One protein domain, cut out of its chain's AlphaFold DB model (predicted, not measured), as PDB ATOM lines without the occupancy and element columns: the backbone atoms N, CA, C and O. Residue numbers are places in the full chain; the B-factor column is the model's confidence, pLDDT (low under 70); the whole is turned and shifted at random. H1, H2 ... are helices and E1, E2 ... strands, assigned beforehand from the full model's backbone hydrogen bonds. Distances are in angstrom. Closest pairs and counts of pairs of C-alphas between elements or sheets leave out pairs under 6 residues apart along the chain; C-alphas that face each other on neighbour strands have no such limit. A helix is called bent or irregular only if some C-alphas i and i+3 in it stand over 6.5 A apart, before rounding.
ATOM      1  N   GLN A   3     -20.850 -90.407  43.844       47.25
ATOM      2  CA  GLN A   3     -19.522 -89.829  44.034       47.25
ATOM      3  C   GLN A   3     -19.606 -88.315  43.902       47.25
ATOM      4  O   GLN A   3     -20.249 -87.790  43.000       47.25
ATOM      5  N   PHE A   4     -18.921 -87.634  44.813       54.34
ATOM      6  CA  PHE A   4     -18.764 -86.191  44.782       54.34
ATOM      7  C   PHE A   4     -17.373 -85.860  44.265       54.34
ATOM      8  O   PHE A   4     -16.376 -86.373  44.782       54.34
ATOM      9  N   THR A   5     -17.292 -84.987  43.269       49.06
ATOM     10  CA  THR A   5     -16.023 -84.489  42.738       49.06
ATOM     11  C   THR A   5     -15.973 -82.967  42.871       49.06
ATOM     12  O   THR A   5     -17.001 -82.295  42.925       49.06
ATOM     13  N   ASN A   6     -14.766 -82.404  42.985       58.00
ATOM     14  CA  ASN A   6     -14.549 -80.950  43.055       58.00
ATOM     15  C   ASN A   6     -15.330 -80.237  44.182       58.00
ATOM     16  O   ASN A   6     -15.932 -79.182  43.968       58.00
ATOM     17  N   GLY A   7     -15.308 -80.817  45.386       59.75
ATOM     18  CA  GLY A   7     -15.907 -80.222  46.580       59.75
ATOM     19  C   GLY A   7     -15.093 -79.052  47.139       59.75
ATOM     20  O   GLY A   7     -13.867 -79.115  47.208       59.75
ATOM     21  N   SER A   8     -15.773 -77.989  47.560       63.31
ATOM     22  CA  SER A   8     -15.216 -76.846  48.294       63.31
ATOM     23  C   SER A   8     -16.043 -76.579  49.549       63.31
ATOM     24  O   SER A   8     -17.220 -76.915  49.604       63.31
ATOM     25  N   VAL A   9     -15.453 -75.951  50.565       68.06
ATOM     26  CA  VAL A   9     -16.217 -75.420  51.703       68.06
ATOM     27  C   VAL A   9     -16.384 -73.922  51.491       68.06
ATOM     28  O   VAL A   9     -15.393 -73.198  51.417       68.06
ATOM     29  N   CYS A  10     -17.628 -73.473  51.387       70.06
ATOM     30  CA  CYS A  10     -18.002 -72.077  51.185       70.06
ATOM     31  C   CYS A  10     -18.616 -71.499  52.466       70.06
ATOM     32  O   CYS A  10     -18.976 -72.240  53.381       70.06
ATOM     33  N   THR A  11     -18.776 -70.178  52.510       73.06
ATOM     34  CA  THR A  11     -19.474 -69.488  53.600       73.06
ATOM     35  C   THR A  11     -20.783 -68.891  53.084       73.06
ATOM     36  O   THR A  11     -20.777 -68.221  52.044       73.06
ATOM     37  N   ASP A  12     -21.892 -69.148  53.783       71.75
ATOM     38  CA  ASP A  12     -23.202 -68.555  53.483       71.75
ATOM     39  C   ASP A  12     -23.305 -67.093  53.967       71.75
ATOM     40  O   ASP A  12     -22.418 -66.572  54.650       71.75
ATOM     41  N   ASN A  13     -24.419 -66.431  53.642       69.31
ATOM     42  CA  ASN A  13     -24.704 -65.047  54.056       69.31
ATOM     43  C   ASN A  13     -24.717 -64.813  55.576       69.31
ATOM     44  O   ASN A  13     -24.629 -63.669  56.018       69.31
ATOM     45  N   ASN A  14     -24.826 -65.877  56.370       76.50
ATOM     46  CA  ASN A  14     -24.882 -65.831  57.827       76.50
ATOM     47  C   ASN A  14     -23.544 -66.232  58.475       76.50
ATOM     48  O   ASN A  14     -23.462 -66.309  59.700       76.50
ATOM     49  N   GLY A  15     -22.496 -66.488  57.685       74.56
ATOM     50  CA  GLY A  15     -21.183 -66.891  58.188       74.56
ATOM     51  C   GLY A  15     -21.026 -68.396  58.440       74.56
ATOM     52  O   GLY A  15     -19.986 -68.815  58.955       74.56
ATOM     53  N   ASN A  16     -22.010 -69.226  58.084       74.69
ATOM     54  CA  ASN A  16     -21.928 -70.674  58.270       74.69
ATOM     55  C   ASN A  16     -21.106 -71.325  57.159       74.69
ATOM     56  O   ASN A  16     -21.212 -70.953  55.991       74.69
ATOM     57  N   LYS A  17     -20.333 -72.355  57.518       68.12
ATOM     58  CA  LYS A  17     -19.620 -73.190  56.548       68.12
ATOM     59  C   LYS A  17     -20.582 -74.181  55.899       68.12
ATOM     60  O   LYS A  17     -21.231 -74.952  56.600       68.12
ATOM     61  N   VAL A  18     -20.616 -74.192  54.573       69.00
ATOM     62  CA  VAL A  18     -21.473 -75.060  53.763       69.00
ATOM     63  C   VAL A  18     -20.607 -75.801  52.747       69.00
ATOM     64  O   VAL A  18     -19.761 -75.200  52.085       69.00
ATOM     65  N   GLY A  19     -20.787 -77.119  52.648       67.81
ATOM     66  CA  GLY A  19     -20.155 -77.921  51.605       67.81
ATOM     67  C   GLY A  19     -20.775 -77.604  50.248       67.81
ATOM     68  O   GLY A  19     -21.993 -77.586  50.112       67.81
ATOM     69  N   TYR A  20     -19.935 -77.345  49.256       69.25
ATOM     70  CA  TYR A  20     -20.332 -77.060  47.887       69.25
ATOM     71  C   TYR A  20     -19.702 -78.076  46.953       69.25
ATOM     72  O   TYR A  20     -18.488 -78.270  46.972       69.25
ATOM     73  N   TYR A  21     -20.522 -78.668  46.097       67.19
ATOM     74  CA  TYR A  21     -20.081 -79.569  45.048       67.19
ATOM     75  C   TYR A  21     -20.555 -79.004  43.721       67.19
ATOM     76  O   TYR A  21     -21.727 -78.679  43.559       67.19
ATOM     77  N   LYS A  22     -19.615 -78.839  42.788       60.75
ATOM     78  CA  LYS A  22     -19.920 -78.302  41.459       60.75
ATOM     79  C   LYS A  22     -20.706 -79.302  40.610       60.75
ATOM     80  O   LYS A  22     -21.444 -78.882  39.727       60.75
ATOM     81  N   ASP A  23     -20.492 -80.590  40.854       60.62
ATOM     82  CA  ASP A  23     -21.078 -81.663  40.068       60.62
ATOM     83  C   ASP A  23     -21.388 -82.881  40.940       60.62
ATOM     84  O   ASP A  23     -20.776 -83.083  41.999       60.62
ATOM     85  N   ILE A  24     -22.351 -83.674  40.483       67.94
ATOM     86  CA  ILE A  24     -22.821 -84.890  41.136       67.94
ATOM     87  C   ILE A  24     -22.917 -85.984  40.077       67.94
ATOM     88  O   ILE A  24     -23.758 -85.925  39.182       67.94
ATOM     89  N   ASP A  25     -22.125 -87.041  40.257       63.25
ATOM     90  CA  ASP A  25     -22.154 -88.211  39.386       63.25
ATOM     91  C   ASP A  25     -22.897 -89.372  40.059       63.25
ATOM     92  O   ASP A  25     -22.503 -89.870  41.123       63.25
ATOM     93  N   ILE A  26     -23.959 -89.853  39.404       70.25
ATOM     94  CA  ILE A  26     -24.684 -91.065  39.804       70.25
ATOM     95  C   ILE A  26     -24.522 -92.129  38.724       70.25
ATOM     96  O   ILE A  26     -25.006 -92.002  37.600       70.25
ATOM     97  N   GLY A  27     -23.854 -93.221  39.096       70.25
ATOM     98  CA  GLY A  27     -23.670 -94.385  38.240       70.25
ATOM     99  C   GLY A  27     -24.500 -95.579  38.703       70.25
ATOM    100  O   GLY A  27     -24.352 -96.046  39.841       70.25
ATOM    101  N   PHE A  28     -25.301 -96.123  37.786       73.06
ATOM    102  CA  PHE A  28     -25.910 -97.447  37.914       73.06
ATOM    103  C   PHE A  28     -25.067 -98.468  37.148       73.06
ATOM    104  O   PHE A  28     -24.718 -98.247  35.985       73.06
ATOM    105  N   SER A  29     -24.725 -99.586  37.795       69.44
ATOM    106  CA  SER A  29     -24.021-100.671  37.106       69.44
ATOM    107  C   SER A  29     -24.908-101.230  35.999       69.44
ATOM    108  O   SER A  29     -26.079-101.523  36.230       69.44
ATOM    109  N   ARG A  30     -24.335-101.402  34.805       64.00
ATOM    110  CA  ARG A  30     -24.973-102.131  33.698       64.00
ATOM    111  C   ARG A  30     -24.648-103.625  33.725       64.00
ATOM    112  O   ARG A  30     -25.275-104.397  33.009       64.00
ATOM    113  N   ASP A  31     -23.670-104.010  34.541       61.12
ATOM    114  CA  ASP A  31     -23.295-105.393  34.792       61.12
ATOM    115  C   ASP A  31     -23.849-105.824  36.154       61.12
ATOM    116  O   ASP A  31     -23.396-105.370  37.211       61.12
ATOM    117  N   PHE A  32     -24.868-106.679  36.109       59.84
ATOM    118  CA  PHE A  32     -25.551-107.212  37.285       59.84
ATOM    119  C   PHE A  32     -24.957-108.547  37.761       59.84
ATOM    120  O   PHE A  32     -25.416-109.086  38.762       59.84
ATOM    121  N   THR A  33     -23.928-109.084  37.091       54.28
ATOM    122  CA  THR A  33     -23.380-110.427  37.378       54.28
ATOM    123  C   THR A  33     -22.661-110.527  38.727       54.28
ATOM    124  O   THR A  33     -22.615-111.604  39.316       54.28
ATOM    125  N   ASN A  34     -22.149-109.405  39.242       52.22
ATOM    126  CA  ASN A  34     -21.427-109.319  40.519       52.22
ATOM    127  C   ASN A  34     -22.250-108.679  41.650       52.22
ATOM    128  O   ASN A  34     -21.713-108.387  42.719       52.22
ATOM    129  N   ILE A  35     -23.540-108.422  41.423       56.41
ATOM    130  CA  ILE A  35     -24.425-107.862  42.441       56.41
ATOM    131  C   ILE A  35     -25.254-109.019  42.987       56.41
ATOM    132  O   ILE A  35     -26.094-109.574  42.289       56.41
ATOM    133  N   SER A  36     -25.054-109.369  44.255       51.62
ATOM    134  CA  SER A  36     -25.845-110.387  44.962       51.62
ATOM    135  C   SER A  36     -27.333-110.020  45.118       51.62
ATOM    136  O   SER A  36     -28.099-110.791  45.688       51.62
ATOM    137  N   ALA A  37     -27.758-108.856  44.616       54.62
ATOM    138  CA  ALA A  37     -29.144-108.411  44.573       54.62
ATOM    139  C   ALA A  37     -29.857-108.991  43.340       54.62
ATOM    140  O   ALA A  37     -30.165-108.287  42.376       54.62
ATOM    141  N   THR A  38     -30.141-110.292  43.367       58.59
ATOM    142  CA  THR A  38     -31.230-110.846  42.561       58.59
ATOM    143  C   THR A  38     -32.539-110.301  43.122       58.59
ATOM    144  O   THR A  38     -33.058-110.839  44.095       58.59
ATOM    145  N   GLY A  39     -33.057-109.217  42.548       74.94
ATOM    146  CA  GLY A  39     -34.426-108.808  42.830       74.94
ATOM    147  C   GLY A  39     -34.711-107.331  42.613       74.94
ATOM    148  O   GLY A  39     -34.927-106.615  43.579       74.94
ATOM    149  N   TRP A  40     -34.742-106.876  41.361       84.31
ATOM    150  CA  TRP A  40     -35.196-105.525  41.022       84.31
ATOM    151  C   TRP A  40     -36.568-105.583  40.369       84.31
ATOM    152  O   TRP A  40     -36.799-106.358  39.441       84.31
ATOM    153  N   HIS A  41     -37.467-104.736  40.839       87.50
ATOM    154  CA  HIS A  41     -38.716-104.421  40.181       87.50
ATOM    155  C   HIS A  41     -38.575-103.047  39.530       87.50
ATOM    156  O   HIS A  41     -38.254-102.060  40.194       87.50
ATOM    157  N   ILE A  42     -38.784-103.009  38.217       86.44
ATOM    158  CA  ILE A  42     -38.761-101.787  37.418       86.44
ATOM    159  C   ILE A  42     -40.184-101.574  36.925       86.44
ATOM    160  O   ILE A  42     -40.686-102.355  36.119       86.44
ATOM    161  N   ASP A  43     -40.818-100.519  37.419       81.62
ATOM    162  CA  ASP A  43     -42.173-100.141  37.039       81.62
ATOM    163  C   ASP A  43     -42.183 -98.689  36.576       81.62
ATOM    164  O   ASP A  43     -42.088 -97.769  37.384       81.62
ATOM    165  N   THR A  44     -42.284 -98.495  35.264       78.06
ATOM    166  CA  THR A  44     -42.346 -97.173  34.637       78.06
ATOM    167  C   THR A  44     -43.730 -96.536  34.722       78.06
ATOM    168  O   THR A  44     -43.852 -95.346  34.439       78.06
ATOM    169  N   SER A  45     -44.774 -97.294  35.086       79.31
ATOM    170  CA  SER A  45     -46.137 -96.771  35.199       79.31
ATOM    171  C   SER A  45     -46.486 -96.289  36.605       79.31
ATOM    172  O   SER A  45     -47.525 -95.655  36.755       79.31
ATOM    173  N   TYR A  46     -45.644 -96.559  37.611       70.25
ATOM    174  CA  TYR A  46     -45.849 -96.211  39.030       70.25
ATOM    175  C   TYR A  46     -47.172 -96.727  39.625       70.25
ATOM    176  O   TYR A  46     -47.684 -96.199  40.609       70.25
ATOM    177  N   THR A  47     -47.750 -97.766  39.028       83.06
ATOM    178  CA  THR A  47     -49.074 -98.295  39.393       83.06
ATOM    179  C   THR A  47     -49.031 -99.764  39.791       83.06
ATOM    180  O   THR A  47     -50.062-100.332  40.155       83.06
ATOM    181  N   GLN A  48     -47.857-100.397  39.755       88.25
ATOM    182  CA  GLN A  48     -47.703-101.807  40.080       88.25
ATOM    183  C   GLN A  48     -47.326-102.004  41.550       88.25
ATOM    184  O   GLN A  48     -46.571-101.228  42.146       88.25
ATOM    185  N   ASN A  49     -47.851-103.081  42.135       91.94
ATOM    186  CA  ASN A  49     -47.419-103.561  43.443       91.94
ATOM    187  C   ASN A  49     -45.988-104.102  43.340       91.94
ATOM    188  O   ASN A  49     -45.674-104.829  42.399       91.94
ATOM    189  N   LEU A  50     -45.159-103.823  44.346       91.75
ATOM    190  CA  LEU A  50     -43.817-104.381  44.460       91.75
ATOM    191  C   LEU A  50     -43.912-105.878  44.811       91.75
ATOM    192  O   LEU A  50     -44.439-106.204  45.880       91.75
ATOM    193  N   PRO A  51     -43.417-106.797  43.962       91.81
ATOM    194  CA  PRO A  51     -43.484-108.234  44.222       91.81
ATOM    195  C   PRO A  51     -42.580-108.678  45.377       91.81
ATOM    196  O   PRO A  51     -41.576-108.036  45.685       91.81
ATOM    197  N   SER A  52     -42.925-109.808  46.003       91.81
ATOM    198  CA  SER A  52     -42.172-110.346  47.142       91.81
ATOM    199  C   SER A  52     -40.699-110.594  46.809       91.81
ATOM    200  O   SER A  52     -40.388-111.165  45.767       91.81
ATOM    201  N   GLY A  53     -39.803-110.152  47.698       88.06
ATOM    202  CA  GLY A  53     -38.357-110.338  47.553       88.06
ATOM    203  C   GLY A  53     -37.685-109.429  46.518       88.06
ATOM    204  O   GLY A  53     -36.483-109.555  46.305       88.06
ATOM    205  N   LEU A  54     -38.429-108.512  45.884       88.81
ATOM    206  CA  LEU A  54     -37.872-107.517  44.968       88.81
ATOM    207  C   LEU A  54     -37.768-106.141  45.633       88.81
ATOM    208  O   LEU A  54     -38.586-105.776  46.478       88.81
ATOM    209  N   HIS A  55     -36.784-105.368  45.191       87.44
ATOM    210  CA  HIS A  55     -36.571-103.964  45.507       87.44
ATOM    211  C   HIS A  55     -37.072-103.074  44.376       87.44
ATOM    212  O   HIS A  55     -36.927-103.399  43.199       87.44
ATOM    213  N   ASP A  56     -37.621-101.922  44.734       89.50
ATOM    214  CA  ASP A  56     -38.037-100.907  43.776       89.50
ATOM    215  C   ASP A  56     -36.821-100.127  43.262       89.50
ATOM    216  O   ASP A  56     -36.183 -99.383  44.010       89.50
ATOM    217  N   PHE A  57     -36.491-100.305  41.982       86.88
ATOM    218  CA  PHE A  57     -35.329 -99.655  41.378       86.88
ATOM    219  C   PHE A  57     -35.426 -98.126  41.420       86.88
ATOM    220  O   PHE A  57     -34.435 -97.462  41.725       86.88
ATOM    221  N   TYR A  58     -36.601 -97.562  41.132       86.25
ATOM    222  CA  TYR A  58     -36.765 -96.111  41.070       86.25
ATOM    223  C   TYR A  58     -36.717 -95.483  42.458       86.25
ATOM    224  O   TYR A  58     -36.053 -94.463  42.627       86.25
ATOM    225  N   ALA A  59     -37.318 -96.127  43.462       86.94
ATOM    226  CA  ALA A  59     -37.213 -95.658  44.842       86.94
ATOM    227  C   ALA A  59     -35.754 -95.668  45.334       86.94
ATOM    228  O   ALA A  59     -35.296 -94.701  45.935       86.94
ATOM    229  N   VAL A  60     -34.979 -96.717  45.023       86.69
ATOM    230  CA  VAL A  60     -33.546 -96.759  45.371       86.69
ATOM    231  C   VAL A  60     -32.755 -95.693  44.614       86.69
ATOM    232  O   VAL A  60     -31.943 -94.995  45.209       86.69
ATOM    233  N   ALA A  61     -33.005 -95.518  43.317       86.50
ATOM    234  CA  ALA A  61     -32.354 -94.473  42.531       86.50
ATOM    235  C   ALA A  61     -32.602 -93.072  43.116       86.50
ATOM    236  O   ALA A  61     -31.675 -92.266  43.202       86.50
ATOM    237  N   GLN A  62     -33.832 -92.788  43.547       86.38
ATOM    238  CA  GLN A  62     -34.186 -91.512  44.166       86.38
ATOM    239  C   GLN A  62     -33.601 -91.362  45.581       86.38
ATOM    240  O   GLN A  62     -33.188 -90.265  45.945       86.38
ATOM    241  N   HIS A  63     -33.506 -92.441  46.359       86.50
ATOM    242  CA  HIS A  63     -32.817 -92.438  47.654       86.50
ATOM    243  C   HIS A  63     -31.343 -92.026  47.509       86.50
ATOM    244  O   HIS A  63     -30.864 -91.114  48.182       86.50
ATOM    245  N   GLU A  64     -30.630 -92.632  46.556       84.88
ATOM    246  CA  GLU A  64     -29.233 -92.284  46.263       84.88
ATOM    247  C   GLU A  64     -29.089 -90.841  45.754       84.88
ATOM    248  O   GLU A  64     -28.090 -90.172  46.041       84.88
ATOM    249  N   LEU A  65     -30.101 -90.337  45.035       84.00
ATOM    250  CA  LEU A  65     -30.183 -88.929  44.653       84.00
ATOM    251  C   LEU A  65     -30.346 -88.017  45.879       84.00
ATOM    252  O   LEU A  65     -29.783 -86.925  45.903       84.00
ATOM    253  N   GLY A  66     -31.065 -88.454  46.913       81.31
ATOM    254  CA  GLY A  66     -31.149 -87.748  48.191       81.31
ATOM    255  C   GLY A  66     -29.777 -87.574  48.841       81.31
ATOM    256  O   GLY A  66     -29.408 -86.455  49.199       81.31
ATOM    257  N   HIS A  67     -28.964 -88.632  48.887       78.38
ATOM    258  CA  HIS A  67     -27.574 -88.520  49.345       78.38
ATOM    259  C   HIS A  67     -26.751 -87.563  48.493       78.38
ATOM    260  O   HIS A  67     -25.980 -86.783  49.040       78.38
ATOM    261  N   ALA A  68     -26.943 -87.569  47.173       77.62
ATOM    262  CA  ALA A  68     -26.347 -86.590  46.265       77.62
ATOM    263  C   ALA A  68     -26.703 -85.136  46.637       77.62
ATOM    264  O   ALA A  68     -25.866 -84.246  46.536       77.62
ATOM    265  N   HIS A  69     -27.900 -84.898  47.170       76.12
ATOM    266  CA  HIS A  69     -28.309 -83.603  47.725       76.12
ATOM    267  C   HIS A  69     -27.895 -83.408  49.194       76.12
ATOM    268  O   HIS A  69     -28.400 -82.516  49.871       76.12
ATOM    269  N   SER A  70     -26.961 -84.223  49.694       75.50
ATOM    270  CA  SER A  70     -26.476 -84.215  51.079       75.50
ATOM    271  C   SER A  70     -27.562 -84.476  52.131       75.50
ATOM    272  O   SER A  70     -27.429 -84.039  53.274       75.50
ATOM    273  N   LEU A  71     -28.631 -85.190  51.765       78.88
ATOM    274  CA  LEU A  71     -29.619 -85.674  52.726       78.88
ATOM    275  C   LEU A  71     -29.090 -86.928  53.431       78.88
ATOM    276  O   LEU A  71     -28.553 -87.841  52.794       78.88
ATOM    277  N   ASP A  72     -29.259 -86.961  54.749       81.00
ATOM    278  CA  ASP A  72     -28.921 -88.113  55.584       81.00
ATOM    279  C   ASP A  72     -30.143 -89.021  55.772       81.00
ATOM    280  O   ASP A  72     -31.276 -88.666  55.430       81.00
ATOM    281  N   HIS A  73     -29.910 -90.206  56.322       84.25
ATOM    282  CA  HIS A  73     -30.972 -91.137  56.637       84.25
ATOM    283  C   HIS A  73     -31.925 -90.588  57.695       84.25
ATOM    284  O   HIS A  73     -31.523 -89.972  58.686       84.25
ATOM    285  N   VAL A  74     -33.201 -90.923  57.536       83.81
ATOM    286  CA  VAL A  74     -34.235 -90.658  58.538       83.81
ATOM    287  C   VAL A  74     -34.673 -91.952  59.214       83.81
ATOM    288  O   VAL A  74     -34.577 -93.046  58.654       83.81
ATOM    289  N   ASN A  75     -35.185 -91.835  60.437       86.12
ATOM    290  CA  ASN A  75     -35.755 -92.960  61.178       86.12
ATOM    291  C   ASN A  75     -37.282 -93.047  60.999       86.12
ATOM    292  O   ASN A  75     -38.021 -93.225  61.964       86.12
ATOM    293  N   ASP A  76     -37.747 -92.881  59.763       84.75
ATOM    294  CA  ASP A  76     -39.141 -93.053  59.354       84.75
ATOM    295  C   ASP A  76     -39.178 -94.102  58.243       84.75
ATOM    296  O   ASP A  76     -38.601 -93.902  57.179       84.75
ATOM    297  N   ASN A  77     -39.824 -95.240  58.496       83.81
ATOM    298  CA  ASN A  77     -39.857 -96.361  57.557       83.81
ATOM    299  C   ASN A  77     -40.816 -96.154  56.373       83.81
ATOM    300  O   ASN A  77     -40.891 -97.022  55.499       83.81
ATOM    301  N   THR A  78     -41.547 -95.046  56.333       81.81
ATOM    302  CA  THR A  78     -42.367 -94.642  55.187       81.81
ATOM    303  C   THR A  78     -41.637 -93.652  54.286       81.81
ATOM    304  O   THR A  78     -41.987 -93.521  53.115       81.81
ATOM    305  N   ASP A  79     -40.575 -93.020  54.788       84.50
ATOM    306  CA  ASP A  79     -39.817 -92.029  54.043       84.50
ATOM    307  C   ASP A  79     -38.805 -92.672  53.088       84.50
ATOM    308  O   ASP A  79     -38.217 -93.730  53.353       84.50
ATOM    309  N   LEU A  80     -38.589 -92.002  51.957       87.38
ATOM    310  CA  LEU A  80     -37.638 -92.416  50.940       87.38
ATOM    311  C   LEU A  80     -36.225 -92.568  51.512       87.38
ATOM    312  O   LEU A  80     -35.557 -93.538  51.170       87.38
ATOM    313  N   MET A  81     -35.805 -91.679  52.420       86.00
ATOM    314  CA  MET A  81     -34.475 -91.670  53.041       86.00
ATOM    315  C   MET A  81     -34.348 -92.608  54.251       86.00
ATOM    316  O   MET A  81     -33.393 -92.502  55.020       86.00
ATOM    317  N   TYR A  82     -35.274 -93.547  54.460       87.69
ATOM    318  CA  TYR A  82     -35.091 -94.570  55.491       87.69
ATOM    319  C   TYR A  82     -33.819 -95.384  55.238       87.69
ATOM    320  O   TYR A  82     -33.597 -95.862  54.128       87.69
ATOM    321  N   TYR A  83     -33.030 -95.623  56.285       82.69
ATOM    322  CA  TYR A  83     -31.713 -96.274  56.193       82.69
ATOM    323  C   TYR A  83     -31.713 -97.712  55.634       82.69
ATOM    324  O   TYR A  83     -30.647 -98.278  55.395       82.69
ATOM    325  N   THR A  84     -32.882 -98.338  55.460       84.88
ATOM    326  CA  THR A  84     -32.995 -99.663  54.838       84.88
ATOM    327  C   THR A  84     -33.836 -99.633  53.575       84.88
ATOM    328  O   THR A  84     -34.852 -98.931  53.475       84.88
ATOM    329  N   ILE A  85     -33.433-100.488  52.636       80.38
ATOM    330  CA  ILE A  85     -34.138-100.698  51.383       80.38
ATOM    331  C   ILE A  85     -35.262-101.715  51.620       80.38
ATOM    332  O   ILE A  85     -34.980-102.875  51.941       80.38
ATOM    333  N   PRO A  86     -36.532-101.323  51.447       83.44
ATOM    334  CA  PRO A  86     -37.646-102.226  51.637       83.44
ATOM    335  C   PRO A  86     -37.687-103.255  50.500       83.44
ATOM    336  O   PRO A  86     -37.297-102.979  49.359       83.44
ATOM    337  N   GLN A  87     -38.164-104.453  50.822       88.88
ATOM    338  CA  GLN A  87     -38.491-105.492  49.851       88.88
ATOM    339  C   GLN A  87     -39.996-105.695  49.823       88.88
ATOM    340  O   GLN A  87     -40.676-105.518  50.837       88.88
ATOM    341  N   GLY A  88     -40.513-106.092  48.665       89.06
ATOM    342  CA  GLY A  88     -41.904-106.493  48.565       89.06
ATOM    343  C   GLY A  88     -42.234-107.706  49.449       89.06
ATOM    344  O   GLY A  88     -41.341-108.466  49.845       89.06
ATOM    345  N   PRO A  89     -43.528-107.975  49.675       92.62
ATOM    346  CA  PRO A  89     -44.652-107.389  48.948       92.62
ATOM    347  C   PRO A  89     -45.081-106.016  49.491       92.62
ATOM    348  O   PRO A  89     -45.309-105.870  50.688       92.62
ATOM    349  N   ILE A  90     -45.235-105.021  48.610       91.38
ATOM    350  CA  ILE A  90     -45.743-103.678  48.959       91.38
ATOM    351  C   ILE A  90     -46.784-103.263  47.919       91.38
ATOM    352  O   ILE A  90     -46.552-103.378  46.717       91.38
ATOM    353  N   SER A  91     -47.950-102.790  48.362       91.44
ATOM    354  CA  SER A  91     -48.979-102.272  47.455       91.44
ATOM    355  C   SER A  91     -48.529-100.976  46.788       91.44
ATOM    356  O   SER A  91     -47.837-100.188  47.422       91.44
ATOM    357  N   TYR A  92     -48.992-100.701  45.565       88.25
ATOM    358  CA  TYR A  92     -48.636 -99.487  44.819       88.25
ATOM    359  C   TYR A  92     -48.814 -98.208  45.662       88.25
ATOM    360  O   TYR A  92     -47.927 -97.369  45.691       88.25
ATOM    361  N   ALA A  93     -49.905 -98.120  46.434       87.44
ATOM    362  CA  ALA A  93     -50.237 -96.967  47.275       87.44
ATOM    363  C   ALA A  93     -49.293 -96.754  48.474       87.44
ATOM    364  O   ALA A  93     -49.312 -95.690  49.077       87.44
ATOM    365  N   ASN A  94     -48.504 -97.769  48.830       87.31
ATOM    366  CA  ASN A  94     -47.550 -97.737  49.941       87.31
ATOM    367  C   ASN A  94     -46.097 -97.807  49.443       87.31
ATOM    368  O   ASN A  94     -45.181 -97.996  50.246       87.31
ATOM    369  N   ARG A  95     -45.866 -97.726  48.125       86.56
ATOM    370  CA  ARG A  95     -44.510 -97.567  47.596       86.56
ATOM    371  C   ARG A  95     -44.004 -96.188  47.999       86.56
ATOM    372  O   ARG A  95     -44.757 -95.222  48.008       86.56
ATOM    373  N   ARG A  96     -42.729 -96.120  48.367       85.31
ATOM    374  CA  ARG A  96     -42.097 -94.859  48.752       85.31
ATOM    375  C   ARG A  96     -41.846 -94.034  47.496       85.31
ATOM    376  O   ARG A  96     -41.209 -94.532  46.570       85.31
ATOM    377  N   ASP A  97     -42.321 -92.796  47.481       78.50
ATOM    378  CA  ASP A  97     -42.093 -91.838  46.400       78.50
ATOM    379  C   ASP A  97     -41.869 -90.415  46.950       78.50
ATOM    380  O   ASP A  97     -41.943 -90.165  48.155       78.50
ATOM    381  N   LEU A  98     -41.564 -89.476  46.051       74.06
ATOM    382  CA  LEU A  98     -41.341 -88.067  46.393       74.06
ATOM    383  C   LEU A  98     -42.635 -87.264  46.579       74.06
ATOM    384  O   LEU A  98     -42.616 -86.223  47.229       74.06
ATOM    385  N   TYR A  99     -43.740 -87.695  45.971       70.62
ATOM    386  CA  TYR A  99     -44.962 -86.892  45.870       70.62
ATOM    387  C   TYR A  99     -45.876 -87.065  47.081       70.62
ATOM    388  O   TYR A  99     -46.618 -86.152  47.440       70.62
ATOM    389  N   SER A 100     -45.822 -88.236  47.705       70.06
ATOM    390  CA  SER A 100     -46.620 -88.608  48.869       70.06
ATOM    391  C   SER A 100     -45.940 -88.265  50.198       70.06
ATOM    392  O   SER A 100     -46.632 -88.137  51.209       70.06
ATOM    393  N   SER A 101     -44.617 -88.047  50.215       74.00
ATOM    394  CA  SER A 101     -43.885 -87.614  51.415       74.00
ATOM    395  C   SER A 101     -43.785 -86.089  51.491       74.00
ATOM    396  O   SER A 101     -42.986 -85.451  50.803       74.00
ATOM    397  N   ALA A 102     -44.551 -85.487  52.404       77.56
ATOM    398  CA  ALA A 102     -44.429 -84.060  52.712       77.56
ATOM    399  C   ALA A 102     -43.010 -83.696  53.192       77.56
ATOM    400  O   ALA A 102     -42.484 -82.648  52.827       77.56
ATOM    401  N   ASN A 103     -42.362 -84.585  53.954       74.94
ATOM    402  CA  ASN A 103     -40.995 -84.386  54.439       74.94
ATOM    403  C   ASN A 103     -39.980 -84.357  53.291       74.94
ATOM    404  O   ASN A 103     -39.091 -83.506  53.299       74.94
ATOM    405  N   ALA A 104     -40.141 -85.216  52.279       71.44
ATOM    406  CA  ALA A 104     -39.295 -85.205  51.088       71.44
ATOM    407  C   ALA A 104     -39.442 -83.889  50.304       71.44
ATOM    408  O   ALA A 104     -38.441 -83.298  49.893       71.44
ATOM    409  N   ILE A 105     -40.673 -83.379  50.168       76.25
ATOM    410  CA  ILE A 105     -40.941 -82.079  49.533       76.25
ATOM    411  C   ILE A 105     -40.274 -80.945  50.323       76.25
ATOM    412  O   ILE A 105     -39.562 -80.126  49.739       76.25
ATOM    413  N   TYR A 106     -40.452 -80.903  51.647       78.88
ATOM    414  CA  TYR A 106     -39.827 -79.880  52.491       78.88
ATOM    415  C   TYR A 106     -38.298 -79.949  52.464       78.88
ATOM    416  O   TYR A 106     -37.648 -78.908  52.394       78.88
ATOM    417  N   GLY A 107     -37.722 -81.154  52.466       76.12
ATOM    418  CA  GLY A 107     -36.284 -81.363  52.322       76.12
ATOM    419  C   GLY A 107     -35.752 -80.826  50.993       76.12
ATOM    420  O   GLY A 107     -34.762 -80.098  50.978       76.12
ATOM    421  N   GLY A 108     -36.449 -81.097  49.886       75.62
ATOM    422  CA  GLY A 108     -36.096 -80.557  48.570       75.62
ATOM    423  C   GLY A 108     -36.151 -79.026  48.523       75.62
ATOM    424  O   GLY A 108     -35.203 -78.384  48.071       75.62
ATOM    425  N   VAL A 109     -37.219 -78.426  49.059       77.94
ATOM    426  CA  VAL A 109     -37.351 -76.960  49.161       77.94
ATOM    427  C   VAL A 109     -36.236 -76.361  50.020       77.94
ATOM    428  O   VAL A 109     -35.668 -75.333  49.654       77.94
ATOM    429  N   TYR A 110     -35.878 -77.012  51.127       78.88
ATOM    430  CA  TYR A 110     -34.780 -76.579  51.987       78.88
ATOM    431  C   TYR A 110     -33.431 -76.585  51.254       78.88
ATOM    432  O   TYR A 110     -32.674 -75.620  51.355       78.88
ATOM    433  N   VAL A 111     -33.131 -77.634  50.480       76.38
ATOM    434  CA  VAL A 111     -31.896 -77.708  49.680       76.38
ATOM    435  C   VAL A 111     -31.848 -76.593  48.630       76.38
ATOM    436  O   VAL A 111     -30.799 -75.967  48.452       76.38
ATOM    437  N   LEU A 112     -32.974 -76.296  47.973       75.75
ATOM    438  CA  LEU A 112     -33.076 -75.198  47.007       75.75
ATOM    439  C   LEU A 112     -32.831 -73.831  47.662       75.75
ATOM    440  O   LEU A 112     -32.023 -73.052  47.156       75.75
ATOM    441  N   ASP A 113     -33.467 -73.559  48.805       77.50
ATOM    442  CA  ASP A 113     -33.266 -72.315  49.559       77.50
ATOM    443  C   ASP A 113     -31.797 -72.149  49.976       77.50
ATOM    444  O   ASP A 113     -31.171 -71.128  49.694       77.50
ATOM    445  N   LYS A 114     -31.189 -73.199  50.544       73.19
ATOM    446  CA  LYS A 114     -29.771 -73.181  50.935       73.19
ATOM    447  C   LYS A 114     -28.825 -72.964  49.761       73.19
ATOM    448  O   LYS A 114     -27.844 -72.236  49.914       73.19
ATOM    449  N   SER A 115     -29.137 -73.529  48.599       70.19
ATOM    450  CA  SER A 115     -28.363 -73.316  47.371       70.19
ATOM    451  C   SER A 115     -28.410 -71.854  46.903       70.19
ATOM    452  O   SER A 115     -27.439 -71.358  46.332       70.19
ATOM    453  N   GLY A 116     -29.504 -71.137  47.186       69.81
ATOM    454  CA  GLY A 116     -29.674 -69.718  46.862       69.81
ATOM    455  C   GLY A 116     -28.973 -68.737  47.813       69.81
ATOM    456  O   GLY A 116     -28.808 -67.569  47.466       69.81
ATOM    457  N   LEU A 117     -28.531 -69.178  48.996       68.88
ATOM    458  CA  LEU A 117     -27.932 -68.318  50.033       68.88
ATOM    459  C   LEU A 117     -26.395 -68.198  49.953       68.88
ATOM    460  O   LEU A 117     -25.763 -67.664  50.870       68.88
TER     461      LEU A 117
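Overview. This is residues 3 to 117 of the 231 residues of a protein of Bacteroidales bacterium (UniProt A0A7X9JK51). H1 sits in the middle, a bent hairpin of E1 and E2 reaches past one end of it, and residues 29 to 36 stick out. The printed 115 residues hold E1, E2, H1, H2 in order, with under half in these elements: mixed class. It is only just loose, close to compact: radius of gyration of the C-alphas 16.4 A, spans 49 by 33 by 25 A.

Arrangement. Start at E1, residues 3 to 11, and E2, residues 17 to 26, an antiparallel hairpin; N 8 and O 20 are 2.8 A apart. Find H1, residues 57 to 68: its closest C-alpha to E2, Ala 68, is 6.5 A from C-alpha 24. H2, residues 102 to 116, is apart from these three. In H1 and H2 every O i to N i+4 pair is within hydrogen-bond range.

Along the chain. Find C-alpha 3 at (-19.522, -89.829, 44.034), where E1 begins; E2 spans 25.0 A. H2 runs 21.4 A to C-alpha 116 at (-29.674, -69.718, 46.862).

Size, cuts and confidence. C-alphas 15 and 52, the farthest apart, are 49.5 A apart. The printed part has no cut; both links around H1 are long. Among residues under pLDDT 70 are 29 to 38.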